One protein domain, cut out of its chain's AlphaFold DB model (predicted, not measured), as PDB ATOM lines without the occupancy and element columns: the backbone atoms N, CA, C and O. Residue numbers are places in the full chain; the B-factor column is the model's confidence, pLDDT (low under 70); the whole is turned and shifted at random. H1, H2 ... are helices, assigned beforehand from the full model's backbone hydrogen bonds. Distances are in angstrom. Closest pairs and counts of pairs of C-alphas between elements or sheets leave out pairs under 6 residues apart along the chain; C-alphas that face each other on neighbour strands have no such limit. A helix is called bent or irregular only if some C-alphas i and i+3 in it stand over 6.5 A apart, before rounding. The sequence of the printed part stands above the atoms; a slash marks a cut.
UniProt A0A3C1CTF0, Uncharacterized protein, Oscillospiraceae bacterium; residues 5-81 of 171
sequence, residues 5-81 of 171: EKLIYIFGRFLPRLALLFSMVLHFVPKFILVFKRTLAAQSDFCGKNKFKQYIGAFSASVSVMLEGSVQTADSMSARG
ATOM      1  N   GLU A   5       6.365  56.180  27.959       59.81
ATOM      2  CA  GLU A   5       7.584  56.528  28.689       59.81
ATOM      3  C   GLU A   5       7.960  58.017  28.563       59.81
ATOM      4  O   GLU A   5       8.408  58.629  29.535       59.81
ATOM      5  N   LYS A   6       7.720  58.642  27.401       61.41
ATOM      6  CA  LYS A   6       8.090  60.045  27.140       61.41
ATOM      7  C   LYS A   6       7.135  61.036  27.815       61.41
ATOM      8  O   LYS A   6       7.563  62.104  28.247       61.41
ATOM      9  N   LEU A   7       5.864  60.669  27.978       62.12
ATOM     10  CA  LEU A   7       4.896  61.468  28.742       62.12
ATOM     11  C   LEU A   7       5.160  61.379  30.250       62.12
ATOM     12  O   LEU A   7       5.087  62.392  30.947       62.12
ATOM     13  N   ILE A   8       5.549  60.202  30.751       63.53
ATOM     14  CA  ILE A   8       5.973  60.040  32.151       63.53
ATOM     15  C   ILE A   8       7.211  60.891  32.441       63.53
ATOM     16  O   ILE A   8       7.308  61.461  33.522       63.53
ATOM     17  N   TYR A   9       8.133  61.026  31.485       64.25
ATOM     18  CA  TYR A   9       9.312  61.875  31.649       64.25
ATOM     19  C   TYR A   9       8.962  63.357  31.857       64.25
ATOM     20  O   TYR A   9       9.479  63.989  32.775       64.25
ATOM     21  N   ILE A  10       8.043  63.895  31.050       64.44
ATOM     22  CA  ILE A  10       7.667  65.316  31.094       64.44
ATOM     23  C   ILE A  10       6.828  65.629  32.345       64.44
ATOM     24  O   ILE A  10       7.070  66.624  33.027       64.44
ATOM     25  N   PHE A  11       5.868  64.763  32.690       61.69
ATOM     26  CA  PHE A  11       4.922  65.018  33.787       61.69
ATOM     27  C   PHE A  11       5.314  64.381  35.131       61.69
ATOM     28  O   PHE A  11       4.739  64.718  36.171       61.69
ATOM     29  N   GLY A  12       6.296  63.478  35.145       61.59
ATOM     30  CA  GLY A  12       6.643  62.662  36.311       61.59
ATOM     31  C   GLY A  12       7.142  63.467  37.506       61.59
ATOM     32  O   GLY A  12       6.849  63.104  38.643       61.59
ATOM     33  N   ARG A  13       7.832  64.592  37.269       64.00
ATOM     34  CA  ARG A  13       8.387  65.426  38.349       64.00
ATOM     35  C   ARG A  13       7.335  66.286  39.052       64.00
ATOM     36  O   ARG A  13       7.441  66.481  40.259       64.00
ATOM     37  N   PHE A  14       6.339  66.788  38.322       65.81
ATOM     38  CA  PHE A  14       5.351  67.717  38.872       65.81
ATOM     39  C   PHE A  14       4.171  66.996  39.540       65.81
ATOM     40  O   PHE A  14       3.736  67.432  40.602       65.81
ATOM     41  N   LEU A  15       3.675  65.880  38.979       73.25
ATOM     42  CA  LEU A  15       2.563  65.108  39.561       73.25
ATOM     43  C   LEU A  15       2.728  63.583  39.343       73.25
ATOM     44  O   LEU A  15       2.089  63.022  38.448       73.25
ATOM     45  N   PRO A  16       3.493  62.865  40.201       73.06
ATOM     46  CA  PRO A  16       3.698  61.407  40.122       73.06
ATOM     47  C   PRO A  16       2.432  60.587  39.902       73.06
ATOM     48  O   PRO A  16       2.425  59.591  39.182       73.06
ATOM     49  N   ARG A  17       1.367  60.977  40.608       76.00
ATOM     50  CA  ARG A  17       0.111  60.230  40.653       76.00
ATOM     51  C   ARG A  17      -0.626  60.337  39.322       76.00
ATOM     52  O   ARG A  17      -1.100  59.323  38.828       76.00
ATOM     53  N   LEU A  18      -0.654  61.528  38.721       79.94
ATOM     54  CA  LEU A  18      -1.258  61.728  37.405       79.94
ATOM     55  C   LEU A  18      -0.426  61.067  36.313       79.94
ATOM     56  O   LEU A  18      -0.990  60.363  35.487       79.94
ATOM     57  N   ALA A  19       0.901  61.218  36.340       78.00
ATOM     58  CA  ALA A  19       1.780  60.577  35.361       78.00
ATOM     59  C   ALA A  19       1.591  59.049  35.334       78.00
ATOM     60  O   ALA A  19       1.527  58.448  34.263       78.00
ATOM     61  N   LEU A  20       1.432  58.428  36.509       79.31
ATOM     62  CA  LEU A  20       1.141  57.001  36.616       79.31
ATOM     63  C   LEU A  20      -0.246  56.647  36.068       79.31
ATOM     64  O   LEU A  20      -0.353  55.701  35.293       79.31
ATOM     65  N   LEU A  21      -1.292  57.399  36.430       85.00
ATOM     66  CA  LEU A  21      -2.640  57.161  35.902       85.00
ATOM     67  C   LEU A  21      -2.671  57.291  34.376       85.00
ATOM     68  O   LEU A  21      -3.170  56.398  33.698       85.00
ATOM     69  N   PHE A  22      -2.069  58.344  33.824       82.88
ATOM     70  CA  PHE A  22      -1.966  58.536  32.379       82.88
ATOM     71  C   PHE A  22      -1.199  57.404  31.700       82.88
ATOM     72  O   PHE A  22      -1.664  56.877  30.692       82.88
ATOM     73  N   SER A  23      -0.063  56.985  32.260       82.00
ATOM     74  CA  SER A  23       0.701  55.845  31.744       82.00
ATOM     75  C   SER A  23      -0.136  54.565  31.698       82.00
ATOM     76  O   SER A  23      -0.150  53.870  30.680       82.00
ATOM     77  N   MET A  24      -0.875  54.277  32.771       84.69
ATOM     78  CA  MET A  24      -1.749  53.108  32.837       84.69
ATOM     79  C   MET A  24      -2.888  53.182  31.823       84.69
ATOM     80  O   MET A  24      -3.141  52.197  31.134       84.69
ATOM     81  N   VAL A  25      -3.532  54.343  31.684       88.00
ATOM     82  CA  VAL A  25      -4.614  54.553  30.711       88.00
ATOM     83  C   VAL A  25      -4.100  54.389  29.280       88.00
ATOM     84  O   VAL A  25      -4.708  53.669  28.493       88.00
ATOM     85  N   LEU A  26      -2.954  54.980  28.937       84.44
ATOM     86  CA  LEU A  26      -2.380  54.862  27.593       84.44
ATOM     87  C   LEU A  26      -1.987  53.425  27.245       84.44
ATOM     88  O   LEU A  26      -2.183  53.005  26.109       84.44
ATOM     89  N   HIS A  27      -1.492  52.653  28.216       83.38
ATOM     90  CA  HIS A  27      -1.227  51.225  28.030       83.38
ATOM     91  C   HIS A  27      -2.533  50.409  27.954       83.38
ATOM     92  O   HIS A  27      -2.611  49.400  27.249       83.38
ATOM     93  N   PHE A  28      -3.583  50.834  28.655       87.62
ATOM     94  CA  PHE A  28      -4.886  50.174  28.645       87.62
ATOM     95  C   PHE A  28      -5.592  50.281  27.283       87.62
ATOM     96  O   PHE A  28      -6.154  49.292  26.819       87.62
ATOM     97  N   VAL A  29      -5.505  51.428  26.599       89.88
ATOM     98  CA  VAL A  29      -6.145  51.663  25.286       89.88
ATOM     99  C   VAL A  29      -5.850  50.567  24.239       89.88
ATOM    100  O   VAL A  29      -6.804  49.988  23.712       89.88
ATOM    101  N   PRO A  30      -4.588  50.212  23.920       88.62
ATOM    102  CA  PRO A  30      -4.306  49.172  22.930       88.62
ATOM    103  C   PRO A  30      -4.790  47.785  23.376       88.62
ATOM    104  O   PRO A  30      -5.268  47.010  22.543       88.62
ATOM    105  N   LYS A  31      -4.732  47.475  24.681       88.25
ATOM    106  CA  LYS A  31      -5.267  46.218  25.234       88.25
ATOM    107  C   LYS A  31      -6.786  46.143  25.080       88.25
ATOM    108  O   LYS A  31      -7.298  45.109  24.652       88.25
ATOM    109  N   PHE A  32      -7.485  47.243  25.359       91.44
ATOM    110  CA  PHE A  32      -8.932  47.351  25.187       91.44
ATOM    111  C   PHE A  32      -9.344  47.093  23.738       91.44
ATOM    112  O   PHE A  32     -10.198  46.249  23.483       91.44
ATOM    113  N   ILE A  33      -8.679  47.743  22.777       91.31
ATOM    114  CA  ILE A  33      -8.963  47.568  21.344       91.31
ATOM    115  C   ILE A  33      -8.774  46.108  20.913       91.31
ATOM    116  O   ILE A  33      -9.569  45.580  20.136       91.31
ATOM    117  N   LEU A  34      -7.730  45.441  21.406       92.25
ATOM    118  CA  LEU A  34      -7.432  44.056  21.055       92.25
ATOM    119  C   LEU A  34      -8.493  43.088  21.599       92.25
ATOM    120  O   LEU A  34      -8.980  42.237  20.851       92.25
ATOM    121  N   VAL A  35      -8.892  43.229  22.864       91.62
ATOM    122  CA  VAL A  35      -9.958  42.401  23.453       91.62
ATOM    123  C   VAL A  35     -11.305  42.694  22.801       91.62
ATOM    124  O   VAL A  35     -12.034  41.759  22.475       91.62
ATOM    125  N   PHE A  36     -11.596  43.958  22.499       92.25
ATOM    126  CA  PHE A  36     -12.802  44.338  21.772       92.25
ATOM    127  C   PHE A  36     -12.865  43.703  20.378       92.25
ATOM    128  O   PHE A  36     -13.882  43.132  20.000       92.25
ATOM    129  N   LYS A  37     -11.759  43.706  19.623       90.94
ATOM    130  CA  LYS A  37     -11.694  43.024  18.319       90.94
ATOM    131  C   LYS A  37     -11.877  41.510  18.441       90.94
ATOM    132  O   LYS A  37     -12.590  40.927  17.628       90.94
ATOM    133  N   ARG A  38     -11.268  40.872  19.448       89.75
ATOM    134  CA  ARG A  38     -11.412  39.423  19.687       89.75
ATOM    135  C   ARG A  38     -12.843  39.041  20.055       89.75
ATOM    136  O   ARG A  38     -13.367  38.081  19.508       89.75
ATOM    137  N   THR A  39     -13.478  39.794  20.949       88.62
ATOM    138  CA  THR A  39     -14.871  39.548  21.352       88.62
ATOM    139  C   THR A  39     -15.847  39.825  20.210       88.62
ATOM    140  O   THR A  39     -16.799  39.070  20.037       88.62
ATOM    141  N   LEU A  40     -15.587  40.843  19.382       87.81
ATOM    142  CA  LEU A  40     -16.390  41.132  18.195       87.81
ATOM    143  C   LEU A  40     -16.303  40.003  17.157       87.81
ATOM    144  O   LEU A  40     -17.341  39.595  16.637       87.81
ATOM    145  N   ALA A  41     -15.096  39.484  16.902       86.69
ATOM    146  CA  ALA A  41     -14.871  38.333  16.025       86.69
ATOM    147  C   ALA A  41     -15.492  37.044  16.586       86.69
ATOM    148  O   ALA A  41     -16.078  36.269  15.847       86.69
ATOM    149  N   ALA A  42     -15.440  36.834  17.902       85.50
ATOM    150  CA  ALA A  42     -16.127  35.704  18.519       85.50
ATOM    151  C   ALA A  42     -17.652  35.827  18.378       85.50
ATOM    152  O   ALA A  42     -18.326  34.841  18.116       85.50
ATOM    153  N   GLN A  43     -18.223  37.028  18.518       80.50
ATOM    154  CA  GLN A  43     -19.673  37.227  18.419       80.50
ATOM    155  C   GLN A  43     -20.209  37.301  16.984       80.50
ATOM    156  O   GLN A  43     -21.419  37.142  16.812       80.50
ATOM    157  N   SER A  44     -19.368  37.525  15.962       74.31
ATOM    158  CA  SER A  44     -19.828  37.525  14.560       74.31
ATOM    159  C   SER A  44     -20.329  36.161  14.109       74.31
ATOM    160  O   SER A  44     -21.212  36.105  13.257       74.31
ATOM    161  N   ASP A  45     -19.825  35.094  14.727       72.31
ATOM    162  CA  ASP A  45     -20.201  33.721  14.389       72.31
ATOM    163  C   ASP A  45     -21.516  33.296  15.067       72.31
ATOM    164  O   ASP A  45     -22.242  32.456  14.541       72.31
ATOM    165  N   PHE A  46     -21.873  33.912  16.203       68.75
ATOM    166  CA  PHE A  46     -23.069  33.554  16.983       68.75
ATOM    167  C   PHE A  46     -24.253  34.514  16.801       68.75
ATOM    168  O   PHE A  46     -25.407  34.106  16.928       68.75
ATOM    169  N   CYS A  47     -24.007  35.800  16.540       61.47
ATOM    170  CA  CYS A  47     -25.050  36.826  16.531       61.47
ATOM    171  C   CYS A  47     -25.380  37.247  15.090       61.47
ATOM    172  O   CYS A  47     -24.787  38.174  14.543       61.47
ATOM    173  N   GLY A  48     -26.343  36.567  14.459       66.94
ATOM    174  CA  GLY A  48     -26.807  36.901  13.107       66.94
ATOM    175  C   GLY A  48     -27.296  38.355  12.950       66.94
ATOM    176  O   GLY A  48     -27.806  38.932  13.905       66.94
ATOM    177  N   LYS A  49     -27.132  38.904  11.727       66.62
ATOM    178  CA  LYS A  49     -27.536  40.194  11.079       66.62
ATOM    179  C   LYS A  49     -27.630  41.508  11.898       66.62
ATOM    180  O   LYS A  49     -27.350  42.570  11.339       66.62
ATOM    181  N   ASN A  50     -27.965  41.491  13.186       79.75
ATOM    182  CA  ASN A  50     -28.129  42.662  14.047       79.75
ATOM    183  C   ASN A  50     -26.789  43.139  14.622       79.75
ATOM    184  O   ASN A  50     -26.467  42.908  15.790       79.75
ATOM    185  N   LYS A  51     -26.044  43.885  13.801       79.38
ATOM    186  CA  LYS A  51     -24.733  44.460  14.154       79.38
ATOM    187  C   LYS A  51     -24.758  45.247  15.472       79.38
ATOM    188  O   LYS A  51     -23.834  45.144  16.264       79.38
ATOM    189  N   PHE A  52     -25.831  45.988  15.756       83.44
ATOM    190  CA  PHE A  52     -25.938  46.803  16.975       83.44
ATOM    191  C   PHE A  52     -25.905  45.972  18.270       83.44
ATOM    192  O   PHE A  52     -25.191  46.310  19.212       83.44
ATOM    193  N   LYS A  53     -26.623  44.841  18.299       82.88
ATOM    194  CA  LYS A  53     -26.667  43.948  19.467       82.88
ATOM    195  C   LYS A  53     -25.316  43.259  19.693       82.88
ATOM    196  O   LYS A  53     -24.895  43.107  20.835       82.88
ATOM    197  N   GLN A  54     -24.621  42.927  18.605       84.56
ATOM    198  CA  GLN A  54     -23.266  42.379  18.623       84.56
ATOM    199  C   GLN A  54     -22.251  43.379  19.207       84.56
ATOM    200  O   GLN A  54     -21.451  43.013  20.058       84.56
ATOM    201  N   TYR A  55     -22.299  44.658  18.818       87.69
ATOM    202  CA  TYR A  55     -21.392  45.670  19.377       87.69
ATOM    203  C   TYR A  55     -21.601  45.887  20.882       87.69
ATOM    204  O   TYR A  55     -20.624  45.971  21.626       87.69
ATOM    205  N   ILE A  56     -22.855  45.935  21.347       88.94
ATOM    206  CA  ILE A  56     -23.174  46.071  22.779       88.94
ATOM    207  C   ILE A  56     -22.712  44.838  23.562       88.94
ATOM    208  O   ILE A  56     -22.114  44.973  24.633       88.94
ATOM    209  N   GLY A  57     -22.952  43.641  23.022       87.25
ATOM    210  CA  GLY A  57     -22.496  42.392  23.622       87.25
ATOM    211  C   GLY A  57     -20.972  42.330  23.726       87.25
ATOM    212  O   GLY A  57     -20.441  41.994  24.784       87.25
ATOM    213  N   ALA A  58     -20.262  42.673  22.650       88.81
ATOM    214  CA  ALA A  58     -18.802  42.699  22.614       88.81
ATOM    215  C   ALA A  58     -18.234  43.745  23.584       88.81
ATOM    216  O   ALA A  58     -17.243  43.482  24.267       88.81
ATOM    217  N   PHE A  59     -18.888  44.904  23.705       91.12
ATOM    218  CA  PHE A  59     -18.510  45.943  24.659       91.12
ATOM    219  C   PHE A  59     -18.666  45.474  26.111       91.12
ATOM    220  O   PHE A  59     -17.700  45.532  26.867       91.12
ATOM    221  N   SER A  60     -19.837  44.949  26.485       92.50
ATOM    222  CA  SER A  60     -20.102  44.450  27.844       92.50
ATOM    223  C   SER A  60     -19.126  43.337  28.254       92.50
ATOM    224  O   SER A  60     -18.525  43.379  29.335       92.50
ATOM    225  N   ALA A  61     -18.881  42.384  27.348       91.06
ATOM    226  CA  ALA A  61     -17.906  41.318  27.566       91.06
ATOM    227  C   ALA A  61     -16.479  41.870  27.717       91.06
ATOM    228  O   ALA A  61     -15.757  41.489  28.638       91.06
ATOM    229  N   SER A  62     -16.079  42.810  26.857       92.88
ATOM    230  CA  SER A  62     -14.751  43.434  26.922       92.88
ATOM    231  C   SER A  62     -14.541  44.213  28.219       92.88
ATOM    232  O   SER A  62     -13.468  44.117  28.809       92.88
ATOM    233  N   VAL A  63     -15.552  44.947  28.693       93.38
ATOM    234  CA  VAL A  63     -15.497  45.661  29.979       93.38
ATOM    235  C   VAL A  63     -15.310  44.680  31.137       93.38
ATOM    236  O   VAL A  63     -14.476  44.925  32.003       93.38
ATOM    237  N   SER A  64     -16.016  43.549  31.117       94.50
ATOM    238  CA  SER A  64     -15.898  42.516  32.155       94.50
ATOM    239  C   SER A  64     -14.481  41.929  32.218       94.50
ATOM    240  O   SER A  64     -13.869  41.914  33.284       94.50
ATOM    241  N   VAL A  65     -13.913  41.552  31.065       92.56
ATOM    242  CA  VAL A  65     -12.529  41.042  30.962       92.56
ATOM    243  C   VAL A  65     -11.507  42.082  31.437       92.56
ATOM    244  O   VAL A  65     -10.512  41.758  32.084       92.56
ATOM    245  N   MET A  66     -11.743  43.354  31.124       92.88
ATOM    246  CA  MET A  66     -10.857  44.442  31.532       92.88
ATOM    247  C   MET A  66     -10.915  44.717  33.033       92.88
ATOM    248  O   MET A  66      -9.874  44.972  33.638       92.88
ATOM    249  N   LEU A  67     -12.104  44.641  33.638       92.81
ATOM    250  CA  LEU A  67     -12.279  44.774  35.082       92.81
ATOM    251  C   LEU A  67     -11.568  43.647  35.827       92.81
ATOM    252  O   LEU A  67     -10.824  43.928  36.764       92.81
ATOM    253  N   GLU A  68     -11.701  42.407  35.363       94.25
ATOM    254  CA  GLU A  68     -10.983  41.264  35.932       94.25
ATOM    255  C   GLU A  68      -9.462  41.476  35.887       94.25
ATOM    256  O   GLU A  68      -8.782  41.386  36.913       94.25
ATOM    257  N   GLY A  69      -8.927  41.872  34.727       91.38
ATOM    258  CA  GLY A  69      -7.506  42.193  34.593       91.38
ATOM    259  C   GLY A  69      -7.064  43.381  35.460       91.38
ATOM    260  O   GLY A  69      -5.929  43.404  35.946       91.38
ATOM    261  N   SER A  70      -7.942  44.361  35.694       91.31
ATOM    262  CA  SER A  70      -7.643  45.507  36.559       91.31
ATOM    263  C   SER A  70      -7.540  45.113  38.036       91.31
ATOM    264  O   SER A  70      -6.611  45.562  38.706       91.31
ATOM    265  N   VAL A  71      -8.415  44.217  38.513       93.69
ATOM    266  CA  VAL A  71      -8.376  43.674  39.881       93.69
ATOM    267  C   VAL A  71      -7.095  42.869  40.089       93.69
ATOM    268  O   VAL A  71      -6.334  43.162  41.006       93.69
ATOM    269  N   GLN A  72      -6.770  41.962  39.163       93.56
ATOM    270  CA  GLN A  72      -5.521  41.190  39.216       93.56
ATOM    271  C   GLN A  72      -4.273  42.091  39.221       93.56
ATOM    272  O   GLN A  72      -3.298  41.831  39.931       93.56
ATOM    273  N   THR A  73      -4.295  43.182  38.448       91.12
ATOM    274  CA  THR A  73      -3.195  44.155  38.428       91.12
ATOM    275  C   THR A  73      -3.096  44.908  39.758       91.12
ATOM    276  O   THR A  73      -1.988  45.096  40.262       91.12
ATOM    277  N   ALA A  74      -4.223  45.312  40.350       90.94
ATOM    278  CA  ALA A  74      -4.257  45.990  41.645       90.94
ATOM    279  C   ALA A  74      -3.730  45.097  42.782       90.94
ATOM    280  O   ALA A  74      -2.920  45.553  43.596       90.94
ATOM    281  N   ASP A  75      -4.103  43.819  42.786       93.38
ATOM    282  CA  ASP A  75      -3.599  42.837  43.749       93.38
ATOM    283  C   ASP A  75      -2.094  42.609  43.571       93.38
ATOM    284  O   ASP A  75      -1.334  42.647  44.541       93.38
ATOM    285  N   SER A  76      -1.623  42.485  42.326       93.88
ATOM    286  CA  SER A  76      -0.191  42.362  42.027       93.88
ATOM    287  C   SER A  76       0.613  43.588  42.481       93.88
ATOM    288  O   SER A  76       1.716  43.459  43.022       93.88
ATOM    289  N   MET A  77       0.067  44.794  42.307       89.75
ATOM    290  CA  MET A  77       0.696  46.025  42.793       89.75
ATOM    291  C   MET A  77       0.739  46.078  44.321       89.75
ATOM    292  O   MET A  77       1.765  46.468  44.887       89.75
ATOM    293  N   SER A  78      -0.336  45.656  44.983       90.31
ATOM    294  CA  SER A  78      -0.423  45.598  46.445       90.31
ATOM    295  C   SER A  78       0.580  44.594  47.022       90.31
ATOM    296  O   SER A  78       1.330  44.940  47.934       90.31
ATOM    297  N   ALA A  79       0.703  43.407  46.417       92.06
ATOM    298  CA  ALA A  79       1.691  42.390  46.789       92.06
ATOM    299  C   ALA A  79       3.145  42.878  46.634       92.06
ATOM    300  O   ALA A  79       4.023  42.500  47.406       92.06
ATOM    301  N   ARG A  80       3.408  43.768  45.668       88.19
ATOM    302  CA  ARG A  80       4.714  44.426  45.473       88.19
ATOM    303  C   ARG A  80       4.978  45.588  46.442       88.19
ATOM    304  O   ARG A  80       6.006  46.254  46.323       88.19
ATOM    305  N   GLY A  81       4.076  45.857  47.389       88.31
ATOM    306  CA  GLY A  81       4.233  46.917  48.388       88.31
ATOM    307  C   GLY A  81       3.950  48.321  47.850       88.31
ATOM    308  O   GLY A  81       4.495  49.311  48.357       88.31
TER     309      GLY A  81
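What this domain is: This is residues 5 to 81 of the 171 residues of an uncharacterized protein of Oscillospiraceae bacterium (UniProt A0A3C1CTF0). Two long helices, H2 and H3, make a narrow V: they pack on each other toward the end where their short link lies and open toward the other end. The short helix H1 folds back on the beginning of H2, at the open end of the V, and the last part of H3, with residues 71 to 81 free of other contacts, sticks out as the other arm. The 77 printed residues hold three named helices, in the order H1, H2, H3, and no named strand; the class is all helix. The whole is loose, with a radius of gyration of the C-alphas of 16.6 A, and flat, spanning 52 by 28 by 14 A.

How they stand to each other: H2, residues 16 to 44, has a kink of 27 degrees near residue 30. It is neither bent nor irregular, but only just: C-alphas 27 and 30 are 6.3 A apart. H2 touches H3, residues 51 to 79, with residues 32 to 44 alone, and H3 touches H2 with residues 54 to 66 alone. Their closest C-alphas are those of Thr 39 and Ala 58, 5.2 A apart. The two run opposite ways at a steep tilt of 41 degrees and form a helical hairpin. H1, residues 5 to 11, touches H2, and H2 touches H1 with residues 18 to 23 alone; the closest C-alphas of the two are those of Ile 8 and Ala 19, 5.3 A apart. H1 and H2 also form a helical hairpin, running opposite ways at a steep tilt of 41 degrees. H1 and H3 are apart. In H1 and H3 every O i to N i+4 pair is within hydrogen-bond range; in H2, 23 of 25 are.

Where its parts are: H2 measures 42.2 A from C-alpha 16 at (3.698, 61.407, 40.122) to C-alpha 44 at (-19.828, 37.525, 14.560). H3 measures 42.0 A from C-alpha 51 to C-alpha 79, which is at (1.691, 42.390, 46.789). H1 measures 10.3 A and begins with C-alpha 5 at (7.584, 56.528, 28.689).

The domain as a whole: The two C-alphas farthest apart, those of Arg 13 and Gly 48, are 51.9 A apart, while those of Glu 5 and Gly 81, the first and last printed, are 22.2 A apart. Residues 71 to 81, of which 71 to 79 belong to H3, stand free; the body without them spans 52 by 20 by 15 A. The printed part has no cut. The link from H1 to H2 is tight, with 4 residues, and that from H2 to H3 is short, with 6; no link is long. The mean pLDDT of the printed part is 83.0, and residues 5 to 14 and 46 to 49 of the model are under 70.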